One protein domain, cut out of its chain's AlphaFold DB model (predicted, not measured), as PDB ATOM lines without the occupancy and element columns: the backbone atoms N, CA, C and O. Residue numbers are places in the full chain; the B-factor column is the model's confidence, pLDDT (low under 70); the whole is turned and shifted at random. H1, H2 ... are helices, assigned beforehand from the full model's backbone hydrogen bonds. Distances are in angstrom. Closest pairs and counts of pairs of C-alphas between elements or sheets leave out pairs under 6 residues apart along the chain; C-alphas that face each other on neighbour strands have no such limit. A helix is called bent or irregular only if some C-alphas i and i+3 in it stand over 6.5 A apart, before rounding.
ATOM      1  N   ALA A 732    -120.535 -52.314 -33.248       87.12
ATOM      2  CA  ALA A 732    -119.386 -51.835 -32.477       87.12
ATOM      3  C   ALA A 732    -119.827 -51.041 -31.229       87.12
ATOM      4  O   ALA A 732    -119.397 -51.354 -30.120       87.12
ATOM      5  N   LEU A 733    -120.756 -50.087 -31.374       86.44
ATOM      6  CA  LEU A 733    -121.312 -49.323 -30.247       86.44
ATOM      7  C   LEU A 733    -122.071 -50.218 -29.246       86.44
ATOM      8  O   LEU A 733    -121.967 -50.022 -28.035       86.44
ATOM      9  N   SER A 734    -122.810 -51.223 -29.726       87.06
ATOM     10  CA  SER A 734    -123.501 -52.202 -28.873       87.06
ATOM     11  C   SER A 734    -122.524 -53.053 -28.043       87.06
ATOM     12  O   SER A 734    -122.738 -53.238 -26.845       87.06
ATOM     13  N   LEU A 735    -121.416 -53.500 -28.647       85.38
ATOM     14  CA  LEU A 735    -120.352 -54.259 -27.974       85.38
ATOM     15  C   LEU A 735    -119.596 -53.416 -26.938       85.38
ATOM     16  O   LEU A 735    -119.365 -53.869 -25.819       85.38
ATOM     17  N   ILE A 736    -119.268 -52.165 -27.278       86.25
ATOM     18  CA  ILE A 736    -118.656 -51.201 -26.352       86.25
ATOM     19  C   ILE A 736    -119.530 -51.015 -25.103       86.25
ATOM     20  O   ILE A 736    -119.023 -51.020 -23.978       86.25
ATOM     21  N   ARG A 737    -120.851 -50.910 -25.289       86.94
ATOM     22  CA  ARG A 737    -121.831 -50.786 -24.201       86.94
ATOM     23  C   ARG A 737    -121.956 -52.054 -23.361       86.94
ATOM     24  O   ARG A 737    -121.992 -51.946 -22.136       86.94
ATOM     25  N   SER A 738    -122.010 -53.237 -23.976       85.62
ATOM     26  CA  SER A 738    -122.162 -54.498 -23.235       85.62
ATOM     27  C   SER A 738    -120.925 -54.835 -22.396       85.62
ATOM     28  O   SER A 738    -121.073 -55.227 -21.239       85.62
ATOM     29  N   GLN A 739    -119.723 -54.581 -22.924       84.62
ATOM     30  CA  GLN A 739    -118.448 -54.789 -22.222       84.62
ATOM     31  C   GLN A 739    -117.984 -53.579 -21.388       84.62
ATOM     32  O   GLN A 739    -116.939 -53.634 -20.745       84.62
ATOM     33  N   LYS A 740    -118.754 -52.480 -21.371       83.44
ATOM     34  CA  LYS A 740    -118.478 -51.237 -20.615       83.44
ATOM     35  C   LYS A 740    -117.124 -50.572 -20.949       83.44
ATOM     36  O   LYS A 740    -116.595 -49.808 -20.143       83.44
ATOM     37  N   ARG A 741    -116.582 -50.823 -22.146       82.56
ATOM     38  CA  ARG A 741    -115.279 -50.327 -22.637       82.56
ATOM     39  C   ARG A 741    -115.381 -48.921 -23.239       82.56
ATOM     40  O   ARG A 741    -115.195 -48.724 -24.440       82.56
ATOM     41  N   SER A 742    -115.732 -47.927 -22.417       81.00
ATOM     42  CA  SER A 742    -115.939 -46.540 -22.877       81.00
ATOM     43  C   SER A 742    -114.679 -45.869 -23.446       81.00
ATOM     44  O   SER A 742    -114.785 -44.881 -24.165       81.00
ATOM     45  N   ASP A 743    -113.499 -46.417 -23.164       81.62
ATOM     46  CA  ASP A 743    -112.216 -46.046 -23.765       81.62
ATOM     47  C   ASP A 743    -112.182 -46.249 -25.294       81.62
ATOM     48  O   ASP A 743    -111.589 -45.444 -26.012       81.62
ATOM     49  N   LEU A 744    -112.902 -47.247 -25.820       84.38
ATOM     50  CA  LEU A 744    -112.953 -47.542 -27.259       84.38
ATOM     51  C   LEU A 744    -113.873 -46.591 -28.052       84.38
ATOM     52  O   LEU A 744    -113.897 -46.633 -29.285       84.38
ATOM     53  N   LEU A 745    -114.609 -45.694 -27.381       84.75
ATOM     54  CA  LEU A 745    -115.474 -44.709 -28.045       84.75
ATOM     55  C   LEU A 745    -114.676 -43.709 -28.894       84.75
ATOM     56  O   LEU A 745    -115.135 -43.332 -29.969       84.75
ATOM     57  N   GLY A 746    -113.466 -43.326 -28.471       82.19
ATOM     58  CA  GLY A 746    -112.598 -42.444 -29.264       82.19
ATOM     59  C   GLY A 746    -112.207 -43.059 -30.614       82.19
ATOM     60  O   GLY A 746    -112.168 -42.363 -31.629       82.19
ATOM     61  N   LEU A 747    -112.006 -44.380 -30.656       84.50
ATOM     62  CA  LEU A 747    -111.725 -45.125 -31.884       84.50
ATOM     63  C   LEU A 747    -112.967 -45.225 -32.790       84.50
ATOM     64  O   LEU A 747    -112.862 -44.972 -33.990       84.50
ATOM     65  N   LEU A 748    -114.148 -45.489 -32.216       85.56
ATOM     66  CA  LEU A 748    -115.430 -45.422 -32.931       85.56
ATOM     67  C   LEU A 748    -115.651 -44.036 -33.565       85.56
ATOM     68  O   LEU A 748    -116.019 -43.950 -34.735       85.56
ATOM     69  N   PHE A 749    -115.407 -42.948 -32.829       85.94
ATOM     70  CA  PHE A 749    -115.594 -41.586 -33.340       85.94
ATOM     71  C   PHE A 749    -114.536 -41.189 -34.384       85.94
ATOM     72  O   PHE A 749    -114.884 -40.548 -35.373       85.94
ATOM     73  N   ASN A 750    -113.283 -41.633 -34.236       84.00
ATOM     74  CA  ASN A 750    -112.229 -41.471 -35.248       84.00
ATOM     75  C   ASN A 750    -112.582 -42.185 -36.563       84.00
ATOM     76  O   ASN A 750    -112.478 -41.599 -37.641       84.00
ATOM     77  N   TRP A 751    -113.080 -43.423 -36.485       86.44
ATOM     78  CA  TRP A 751    -113.569 -44.145 -37.659       86.44
ATOM     79  C   TRP A 751    -114.794 -43.454 -38.281       86.44
ATOM     80  O   TRP A 751    -114.823 -43.227 -39.490       86.44
ATOM     81  N   LEU A 752    -115.770 -43.031 -37.468       84.69
ATOM     82  CA  LEU A 752    -116.961 -42.324 -37.953       84.69
ATOM     83  C   LEU A 752    -116.630 -40.972 -38.604       84.69
ATOM     84  O   LEU A 752    -117.285 -40.631 -39.581       84.69
ATOM     85  N   MET A 753    -115.616 -40.241 -38.124       80.88
ATOM     86  CA  MET A 753    -115.112 -39.003 -38.744       80.88
ATOM     87  C   MET A 753    -114.443 -39.234 -40.107       80.88
ATOM     88  O   MET A 753    -114.532 -38.369 -40.977       80.88
ATOM     89  N   LYS A 754    -113.764 -40.375 -40.298       80.38
ATOM     90  CA  LYS A 754    -113.190 -40.787 -41.595       80.38
ATOM     91  C   LYS A 754    -114.265 -41.333 -42.551       80.38
ATOM     92  O   LYS A 754    -114.099 -41.274 -43.767       80.38
ATOM     93  N   SER A 755    -115.356 -41.866 -42.004       79.69
ATOM     94  CA  SER A 755    -116.500 -42.415 -42.731       79.69
ATOM     95  C   SER A 755    -117.567 -41.351 -43.045       79.69
ATOM     96  O   SER A 755    -117.615 -40.273 -42.462       79.69
ATOM     97  N   HIS A 756    -118.495 -41.665 -43.951       75.94
ATOM     98  CA  HIS A 756    -119.686 -40.838 -44.192       75.94
ATOM     99  C   HIS A 756    -120.803 -41.085 -43.152       75.94
ATOM    100  O   HIS A 756    -121.784 -40.337 -43.088       75.94
ATOM    101  N   ARG A 757    -120.643 -42.125 -42.319       82.00
ATOM    102  CA  ARG A 757    -121.630 -42.636 -41.352       82.00
ATOM    103  C   ARG A 757    -121.841 -41.756 -40.113       82.00
ATOM    104  O   ARG A 757    -122.857 -41.922 -39.443       82.00
ATOM    105  N   LEU A 758    -120.973 -40.781 -39.806       82.06
ATOM    106  CA  LEU A 758    -121.158 -39.882 -38.646       82.06
ATOM    107  C   LEU A 758    -122.534 -39.196 -38.633       82.06
ATOM    108  O   LEU A 758    -123.140 -39.017 -37.577       82.06
ATOM    109  N   LYS A 759    -123.069 -38.864 -39.814       81.00
ATOM    110  CA  LYS A 759    -124.414 -38.298 -39.952       81.00
ATOM    111  C   LYS A 759    -125.503 -39.229 -39.399       81.00
ATOM    112  O   LYS A 759    -126.479 -38.734 -38.849       81.00
ATOM    113  N   GLU A 760    -125.343 -40.544 -39.508       82.38
ATOM    114  CA  GLU A 760    -126.303 -41.541 -39.015       82.38
ATOM    115  C   GLU A 760    -126.248 -41.664 -37.489       82.38
ATOM    116  O   GLU A 760    -127.299 -41.651 -36.849       82.38
ATOM    117  N   LEU A 761    -125.048 -41.642 -36.888       83.69
ATOM    118  CA  LEU A 761    -124.887 -41.496 -35.434       83.69
ATOM    119  C   LEU A 761    -125.622 -40.235 -34.946       83.69
ATOM    120  O   LEU A 761    -126.465 -40.299 -34.053       83.69
ATOM    121  N   VAL A 762    -125.355 -39.093 -35.585       81.56
ATOM    122  CA  VAL A 762    -125.956 -37.798 -35.240       81.56
ATOM    123  C   VAL A 762    -127.483 -37.802 -35.424       81.56
ATOM    124  O   VAL A 762    -128.201 -37.248 -34.589       81.56
ATOM    125  N   GLN A 763    -128.009 -38.448 -36.472       79.38
ATOM    126  CA  GLN A 763    -129.438 -38.434 -36.815       79.38
ATOM    127  C   GLN A 763    -130.281 -39.540 -36.160       79.38
ATOM    128  O   GLN A 763    -131.462 -39.284 -35.909       79.38
ATOM    129  N   GLY A 764    -129.705 -40.693 -35.815       70.62
ATOM    130  CA  GLY A 764    -130.410 -41.839 -35.228       70.62
ATOM    131  C   GLY A 764    -130.011 -42.179 -33.789       70.62
ATOM    132  O   GLY A 764    -130.885 -42.402 -32.951       70.62
ATOM    133  N   ALA A 765    -128.715 -42.190 -33.464       76.81
ATOM    134  CA  ALA A 765    -128.245 -42.732 -32.190       76.81
ATOM    135  C   ALA A 765    -128.548 -41.820 -30.989       76.81
ATOM    136  O   ALA A 765    -128.456 -40.591 -31.048       76.81
ATOM    137  N   THR A 766    -128.868 -42.444 -29.854       77.00
ATOM    138  CA  THR A 766    -128.933 -41.797 -28.537       77.00
ATOM    139  C   THR A 766    -127.712 -42.198 -27.718       77.00
ATOM    140  O   THR A 766    -127.568 -43.373 -27.365       77.00
ATOM    141  N   LEU A 767    -126.842 -41.231 -27.414       82.12
ATOM    142  CA  LEU A 767    -125.705 -41.409 -26.510       82.12
ATOM    143  C   LEU A 767    -126.132 -41.177 -25.051       82.12
ATOM    144  O   LEU A 767    -126.893 -40.255 -24.747       82.12
ATOM    145  N   VAL A 768    -125.626 -42.019 -24.153       82.56
ATOM    146  CA  VAL A 768    -125.744 -41.886 -22.692       82.56
ATOM    147  C   VAL A 768    -124.892 -40.684 -22.243       82.56
ATOM    148  O   VAL A 768    -123.844 -40.460 -22.846       82.56
ATOM    149  N   PRO A 769    -125.249 -39.915 -21.191       80.06
ATOM    150  CA  PRO A 769    -124.523 -38.686 -20.828       80.06
ATOM    151  C   PRO A 769    -122.997 -38.820 -20.643       80.06
ATOM    152  O   PRO A 769    -122.262 -37.876 -20.923       80.06
ATOM    153  N   ALA A 770    -122.496 -39.990 -20.229       79.38
ATOM    154  CA  ALA A 770    -121.057 -40.266 -20.172       79.38
ATOM    155  C   ALA A 770    -120.421 -40.397 -21.574       79.38
ATOM    156  O   ALA A 770    -119.398 -39.776 -21.848       79.38
ATOM    157  N   GLU A 771    -121.055 -41.145 -22.483       84.44
ATOM    158  CA  GLU A 771    -120.626 -41.289 -23.884       84.44
ATOM    159  C   GLU A 771    -120.693 -39.949 -24.629       84.44
ATOM    160  O   GLU A 771    -119.825 -39.631 -25.432       84.44
ATOM    161  N   GLU A 772    -121.718 -39.150 -24.337       83.44
ATOM    162  CA  GLU A 772    -121.909 -37.802 -24.866       83.44
ATOM    163  C   GLU A 772    -120.841 -36.820 -24.374       83.44
ATOM    164  O   GLU A 772    -120.388 -35.986 -25.151       83.44
ATOM    165  N   THR A 773    -120.401 -36.935 -23.118       83.81
ATOM    166  CA  THR A 773    -119.280 -36.136 -22.596       83.81
ATOM    167  C   THR A 773    -117.986 -36.480 -23.341       83.81
ATOM    168  O   THR A 773    -117.241 -35.580 -23.723       83.81
ATOM    169  N   ILE A 774    -117.752 -37.767 -23.628       82.81
ATOM    170  CA  ILE A 774    -116.602 -38.230 -24.425       82.81
ATOM    171  C   ILE A 774    -116.724 -37.767 -25.887       82.81
ATOM    172  O   ILE A 774    -115.749 -37.283 -26.452       82.81
ATOM    173  N   PHE A 775    -117.916 -37.839 -26.490       84.12
ATOM    174  CA  PHE A 775    -118.176 -37.334 -27.844       84.12
ATOM    175  C   PHE A 775    -117.956 -35.820 -27.944       84.12
ATOM    176  O   PHE A 775    -117.296 -35.358 -28.869       84.12
ATOM    177  N   HIS A 776    -118.442 -35.042 -26.973       84.94
ATOM    178  CA  HIS A 776    -118.192 -33.603 -26.909       84.94
ATOM    179  C   HIS A 776    -116.698 -33.300 -26.736       84.94
ATOM    180  O   HIS A 776    -116.205 -32.380 -27.384       84.94
ATOM    181  N   SER A 777    -115.968 -34.050 -25.900       84.81
ATOM    182  CA  SER A 777    -114.508 -33.908 -25.782       84.81
ATOM    183  C   SER A 777    -113.841 -34.163 -27.133       84.81
ATOM    184  O   SER A 777    -113.233 -33.259 -27.688       84.81
ATOM    185  N   TYR A 778    -114.086 -35.328 -27.739       83.69
ATOM    186  CA  TYR A 778    -113.481 -35.741 -29.006       83.69
ATOM    187  C   TYR A 778    -113.771 -34.787 -30.181       83.69
ATOM    188  O   TYR A 778    -112.894 -34.495 -30.994       83.69
ATOM    189  N   MET A 779    -115.000 -34.274 -30.284       82.00
ATOM    190  CA  MET A 779    -115.387 -33.349 -31.358       82.00
ATOM    191  C   MET A 779    -114.834 -31.929 -31.142       82.00
ATOM    192  O   MET A 779    -114.674 -31.193 -32.115       82.00
ATOM    193  N   MET A 780    -114.507 -31.557 -29.898       77.44
ATOM    194  CA  MET A 780    -113.845 -30.293 -29.546       77.44
ATOM    195  C   MET A 780    -112.315 -30.419 -29.413       77.44
ATOM    196  O   MET A 780    -111.632 -29.397 -29.358       77.44
ATOM    197  N   GLU A 781    -111.769 -31.640 -29.372       68.44
ATOM    198  CA  GLU A 781    -110.337 -31.937 -29.279       68.44
ATOM    199  C   GLU A 781    -109.627 -31.514 -30.565       68.44
ATOM    200  O   GLU A 781    -109.618 -32.191 -31.601       68.44
ATOM    201  N   SER A 782    -109.062 -30.318 -30.489       52.62
ATOM    202  CA  SER A 782    -108.509 -29.592 -31.608       52.62
ATOM    203  C   SER A 782    -107.001 -29.817 -31.716       52.62
ATOM    204  O   SER A 782    -106.226 -29.435 -30.844       52.62
ATOM    205  N   ASN A 783    -106.554 -30.328 -32.868       52.31
ATOM    206  CA  ASN A 783    -105.150 -30.235 -33.294       52.31
ATOM    207  C   ASN A 783    -104.819 -28.795 -33.757       52.31
ATOM    208  O   ASN A 783    -104.207 -28.589 -34.802       52.31
ATOM    209  N   VAL A 784    -105.302 -27.794 -33.016       54.81
ATOM    210  CA  VAL A 784    -105.113 -26.368 -33.287       54.81
ATOM    211  C   VAL A 784    -103.862 -25.924 -32.547       54.81
ATOM    212  O   VAL A 784    -103.868 -25.745 -31.332       54.81
ATOM    213  N   ILE A 785    -102.775 -25.784 -33.302       56.09
ATOM    214  CA  ILE A 785    -101.484 -25.291 -32.806       56.09
ATOM    215  C   ILE A 785    -101.330 -23.801 -33.165       56.09
ATOM    216  O   ILE A 785    -100.593 -23.071 -32.504       56.09
ATOM    217  N   THR A 786    -102.060 -23.334 -34.184       56.66
ATOM    218  CA  THR A 786    -102.055 -21.955 -34.693       56.66
ATOM    219  C   THR A 786    -103.465 -21.464 -35.039       56.66
ATOM    220  O   THR A 786    -104.355 -22.268 -35.310       56.66
ATOM    221  N   ASP A 787    -103.673 -20.143 -35.100       56.75
ATOM    222  CA  ASP A 787    -104.967 -19.551 -35.491       56.75
ATOM    223  C   ASP A 787    -105.426 -19.960 -36.911       56.75
ATOM    224  O   ASP A 787    -106.626 -19.989 -37.183       56.75
ATOM    225  N   GLU A 788    -104.506 -20.332 -37.812       58.81
ATOM    226  CA  GLU A 788    -104.860 -20.837 -39.151       58.81
ATOM    227  C   GLU A 788    -105.487 -22.245 -39.107       58.81
ATOM    228  O   GLU A 788    -106.319 -22.580 -39.952       58.81
ATOM    229  N   ASP A 789    -105.169 -23.061 -38.093       57.06
ATOM    230  CA  ASP A 789    -105.734 -24.408 -37.952       57.06
ATOM    231  C   ASP A 789    -107.233 -24.391 -37.609       57.06
ATOM    232  O   ASP A 789    -107.954 -25.346 -37.913       57.06
ATOM    233  N   VAL A 790    -107.722 -23.300 -37.007       60.38
ATOM    234  CA  VAL A 790    -109.132 -23.118 -36.615       60.38
ATOM    235  C   VAL A 790    -110.063 -23.161 -37.831       60.38
ATOM    236  O   VAL A 790    -111.177 -23.671 -37.736       60.38
ATOM    237  N   LEU A 791    -109.600 -22.668 -38.986       60.78
ATOM    238  CA  LEU A 791    -110.387 -22.554 -40.219       60.78
ATOM    239  C   LEU A 791    -110.232 -23.752 -41.172       60.78
ATOM    240  O   LEU A 791    -110.738 -23.706 -42.292       60.78
ATOM    241  N   ARG A 792    -109.568 -24.839 -40.755       66.81
ATOM    242  CA  ARG A 792    -109.533 -26.086 -41.540       66.81
ATOM    243  C   ARG A 792    -110.938 -26.688 -41.642       66.81
ATOM    244  O   ARG A 792    -111.591 -26.901 -40.621       66.81
ATOM    245  N   ASP A 793    -111.344 -27.069 -42.855       68.94
ATOM    246  CA  ASP A 793    -112.653 -27.675 -43.155       68.94
ATOM    247  C   ASP A 793    -113.063 -28.800 -42.187       68.94
ATOM    248  O   ASP A 793    -114.238 -28.934 -41.858       68.94
ATOM    249  N   ASP A 794    -112.119 -29.621 -41.718       70.06
ATOM    250  CA  ASP A 794    -112.409 -30.742 -40.813       70.06
ATOM    251  C   ASP A 794    -112.755 -30.304 -39.382       70.06
ATOM    252  O   ASP A 794    -113.582 -30.945 -38.732       70.06
ATOM    253  N   ASN A 795    -112.204 -29.182 -38.909       73.75
ATOM    254  CA  ASN A 795    -112.593 -28.587 -37.628       73.75
ATOM    255  C   ASN A 795    -113.986 -27.945 -37.731       73.75
ATOM    256  O   ASN A 795    -114.805 -28.111 -36.828       73.75
ATOM    257  N   ILE A 796    -114.300 -27.311 -38.866       76.50
ATOM    258  CA  ILE A 796    -115.638 -26.765 -39.146       76.50
ATOM    259  C   ILE A 796    -116.678 -27.900 -39.187       76.50
ATOM    260  O   ILE A 796    -117.669 -27.844 -38.460       76.50
ATOM    261  N   LYS A 797    -116.409 -28.990 -39.927       78.94
ATOM    262  CA  LYS A 797    -117.268 -30.195 -39.966       78.94
ATOM    263  C   LYS A 797    -117.541 -30.763 -38.571       78.94
ATOM    264  O   LYS A 797    -118.678 -31.136 -38.285       78.94
ATOM    265  N   ARG A 798    -116.523 -30.842 -37.701       82.19
ATOM    266  CA  ARG A 798    -116.688 -31.324 -36.317       82.19
ATOM    267  C   ARG A 798    -117.671 -30.454 -35.533       82.19
ATOM    268  O   ARG A 798    -118.616 -30.988 -34.954       82.19
ATOM    269  N   VAL A 799    -117.494 -29.132 -35.563       82.00
ATOM    270  CA  VAL A 799    -118.393 -28.190 -34.877       82.00
ATOM    271  C   VAL A 799    -119.816 -28.278 -35.441       82.00
ATOM    272  O   VAL A 799    -120.763 -28.397 -34.664       82.00
ATOM    273  N   ASP A 800    -119.982 -28.321 -36.766       82.44
ATOM    274  CA  ASP A 800    -121.293 -28.451 -37.417       82.44
ATOM    275  C   ASP A 800    -122.024 -29.743 -37.012       82.44
ATOM    276  O   ASP A 800    -123.209 -29.706 -36.661       82.44
ATOM    277  N   PHE A 801    -121.338 -30.894 -37.005       84.44
ATOM    278  CA  PHE A 801    -121.937 -32.163 -36.576       84.44
ATOM    279  C   PHE A 801    -122.255 -32.196 -35.074       84.44
ATOM    280  O   PHE A 801    -123.283 -32.762 -34.692       84.44
ATOM    281  N   LEU A 802    -121.435 -31.563 -34.228       85.38
ATOM    282  CA  LEU A 802    -121.689 -31.453 -32.789       85.38
ATOM    283  C   LEU A 802    -122.917 -30.569 -32.499       85.38
ATOM    284  O   LEU A 802    -123.803 -30.963 -31.739       85.38
ATOM    285  N   VAL A 803    -123.027 -29.413 -33.163       84.00
ATOM    286  CA  VAL A 803    -124.197 -28.519 -33.072       84.00
ATOM    287  C   VAL A 803    -125.460 -29.216 -33.593       84.00
ATOM    288  O   VAL A 803    -126.499 -29.192 -32.929       84.00
ATOM    289  N   MET A 804    -125.370 -29.906 -34.736       84.06
ATOM    290  CA  MET A 804    -126.466 -30.705 -35.295       84.06
ATOM    291  C   MET A 804    -126.938 -31.795 -34.319       84.06
ATOM    292  O   MET A 804    -128.144 -31.977 -34.144       84.06
ATOM    293  N   TYR A 805    -126.012 -32.484 -33.642       85.75
ATOM    294  CA  TYR A 805    -126.340 -33.485 -32.628       85.75
ATOM    295  C   TYR A 805    -127.134 -32.884 -31.463       85.75
ATOM    296  O   TYR A 805    -128.199 -33.408 -31.138       85.75
ATOM    297  N   TYR A 806    -126.698 -31.761 -30.881       84.88
ATOM    298  CA  TYR A 806    -127.427 -31.138 -29.770       84.88
ATOM    299  C   TYR A 806    -128.814 -30.619 -30.168       84.88
ATOM    300  O   TYR A 806    -129.773 -30.805 -29.415       84.88
ATOM    301  N   ILE A 807    -128.961 -30.050 -31.370       83.81
ATOM    302  CA  ILE A 807    -130.266 -29.621 -31.902       83.81
ATOM    303  C   ILE A 807    -131.208 -30.825 -32.062       83.81
ATOM    304  O   ILE A 807    -132.343 -30.800 -31.581       83.81
ATOM    305  N   LEU A 808    -130.746 -31.905 -32.704       81.38
ATOM    306  CA  LEU A 808    -131.561 -33.103 -32.921       81.38
ATOM    307  C   LEU A 808    -131.874 -33.838 -31.613       81.38
ATOM    308  O   LEU A 808    -133.003 -34.290 -31.431       81.38
ATOM    309  N   ARG A 809    -130.924 -33.903 -30.675       80.56
ATOM    310  CA  ARG A 809    -131.126 -34.444 -29.326       80.56
ATOM    311  C   ARG A 809    -132.222 -33.686 -28.582       80.56
ATOM    312  O   ARG A 809    -133.148 -34.324 -28.087       80.56
ATOM    313  N   ASN A 810    -132.147 -32.353 -28.528       77.31
ATOM    314  CA  ASN A 810    -133.148 -31.546 -27.832       77.31
ATOM    315  C   ASN A 810    -134.539 -31.712 -28.473       77.31
ATOM    316  O   ASN A 810    -135.535 -31.875 -27.773       77.31
ATOM    317  N   ASN A 811    -134.605 -31.800 -29.806       72.94
ATOM    318  CA  ASN A 811    -135.849 -32.101 -30.518       72.94
ATOM    319  C   ASN A 811    -136.401 -33.505 -30.194       72.94
ATOM    320  O   ASN A 811    -137.606 -33.639 -29.992       72.94
ATOM    321  N   ARG A 812    -135.557 -34.544 -30.077       73.81
ATOM    322  CA  ARG A 812    -135.992 -35.888 -29.629       73.81
ATOM    323  C   ARG A 812    -136.483 -35.877 -28.180       73.81
ATOM    324  O   ARG A 812    -137.503 -36.496 -27.893       73.81
ATOM    325  N   GLN A 813    -135.801 -35.159 -27.284       65.50
ATOM    326  CA  GLN A 813    -136.226 -35.015 -25.887       65.50
ATOM    327  C   GLN A 813    -137.572 -34.285 -25.789       65.50
ATOM    328  O   GLN A 813    -138.468 -34.771 -25.104       65.50
ATOM    329  N   HIS A 814    -137.771 -33.205 -26.552       62.78
ATOM    330  CA  HIS A 814    -139.068 -32.531 -26.645       62.78
ATOM    331  C   HIS A 814    -140.170 -33.417 -27.248       62.78
ATOM    332  O   HIS A 814    -141.290 -33.384 -26.754       62.78
TER     333      HIS A 814
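What this domain is: This is residues 732 to 814 of the 990 residues of an uncharacterized protein of Phytophthora kernoviae (UniProt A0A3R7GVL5). The long helix H5 runs along one side of the model, with the short H3 and, at a shallow tilt, H4 packed on it; H2 packs on H4, and H1 folds back beside H2, away from H5. A long loop, residues 781 to 792, joins H4 to H5. The printed part has 83 residues with five named helices, H1 to H5 in order, and no named strand; its class is all helix. It is compact, with a radius of gyration of the C-alphas of 13.3 A and spans of 41 by 30 by 22 A.

Where its parts are: H1, residues 732 to 738, begins with C-alpha 732 at (-119.386, -51.835, -32.477) and is 10.0 A long. H2, residues 742 to 754, is 19.8 A long and only just irregular: C-alphas 743 and 746 are 6.6 A apart. H3, residues 758 to 764, is 10.1 A long. H4, residues 769 to 780, is 16.1 A long. H5, residues 793 to 814, is 31.5 A long and ends with C-alpha 814 at (-139.068, -32.531, -26.645).

How they stand to each other: H1 and H2 form a helical hairpin at 13 degrees, closest at the C-alphas of Ile 736 and Ser 742, 6.4 A. H2 touches H4 at a steep tilt of 44 degrees, closest at C-alphas 746 and 778, 6.8 A. H4 and H5 form another helical hairpin at 26 degrees, closest at C-alphas 779 and 798, 5.5 A. H5 touches H3 with residues 801 to 808 alone, at 6 degrees, the same way, closest at C-alphas 805 and 762, 5.1 A. H1 and H5 are apart. Every O i to N i+4 pair is within hydrogen-bond range in H1, H3, H4 and H5; in H2, 7 of 9 are.

The domain as a whole: The C-alphas farthest apart, Ser 738 and Glu 788, are 41.1 A apart. The printed part has no cut. The link from H4 to H5 is long; the other links are tight. The mean pLDDT of the printed part is 78.0, with residues 781 to 793 and 813 to 814 under 70.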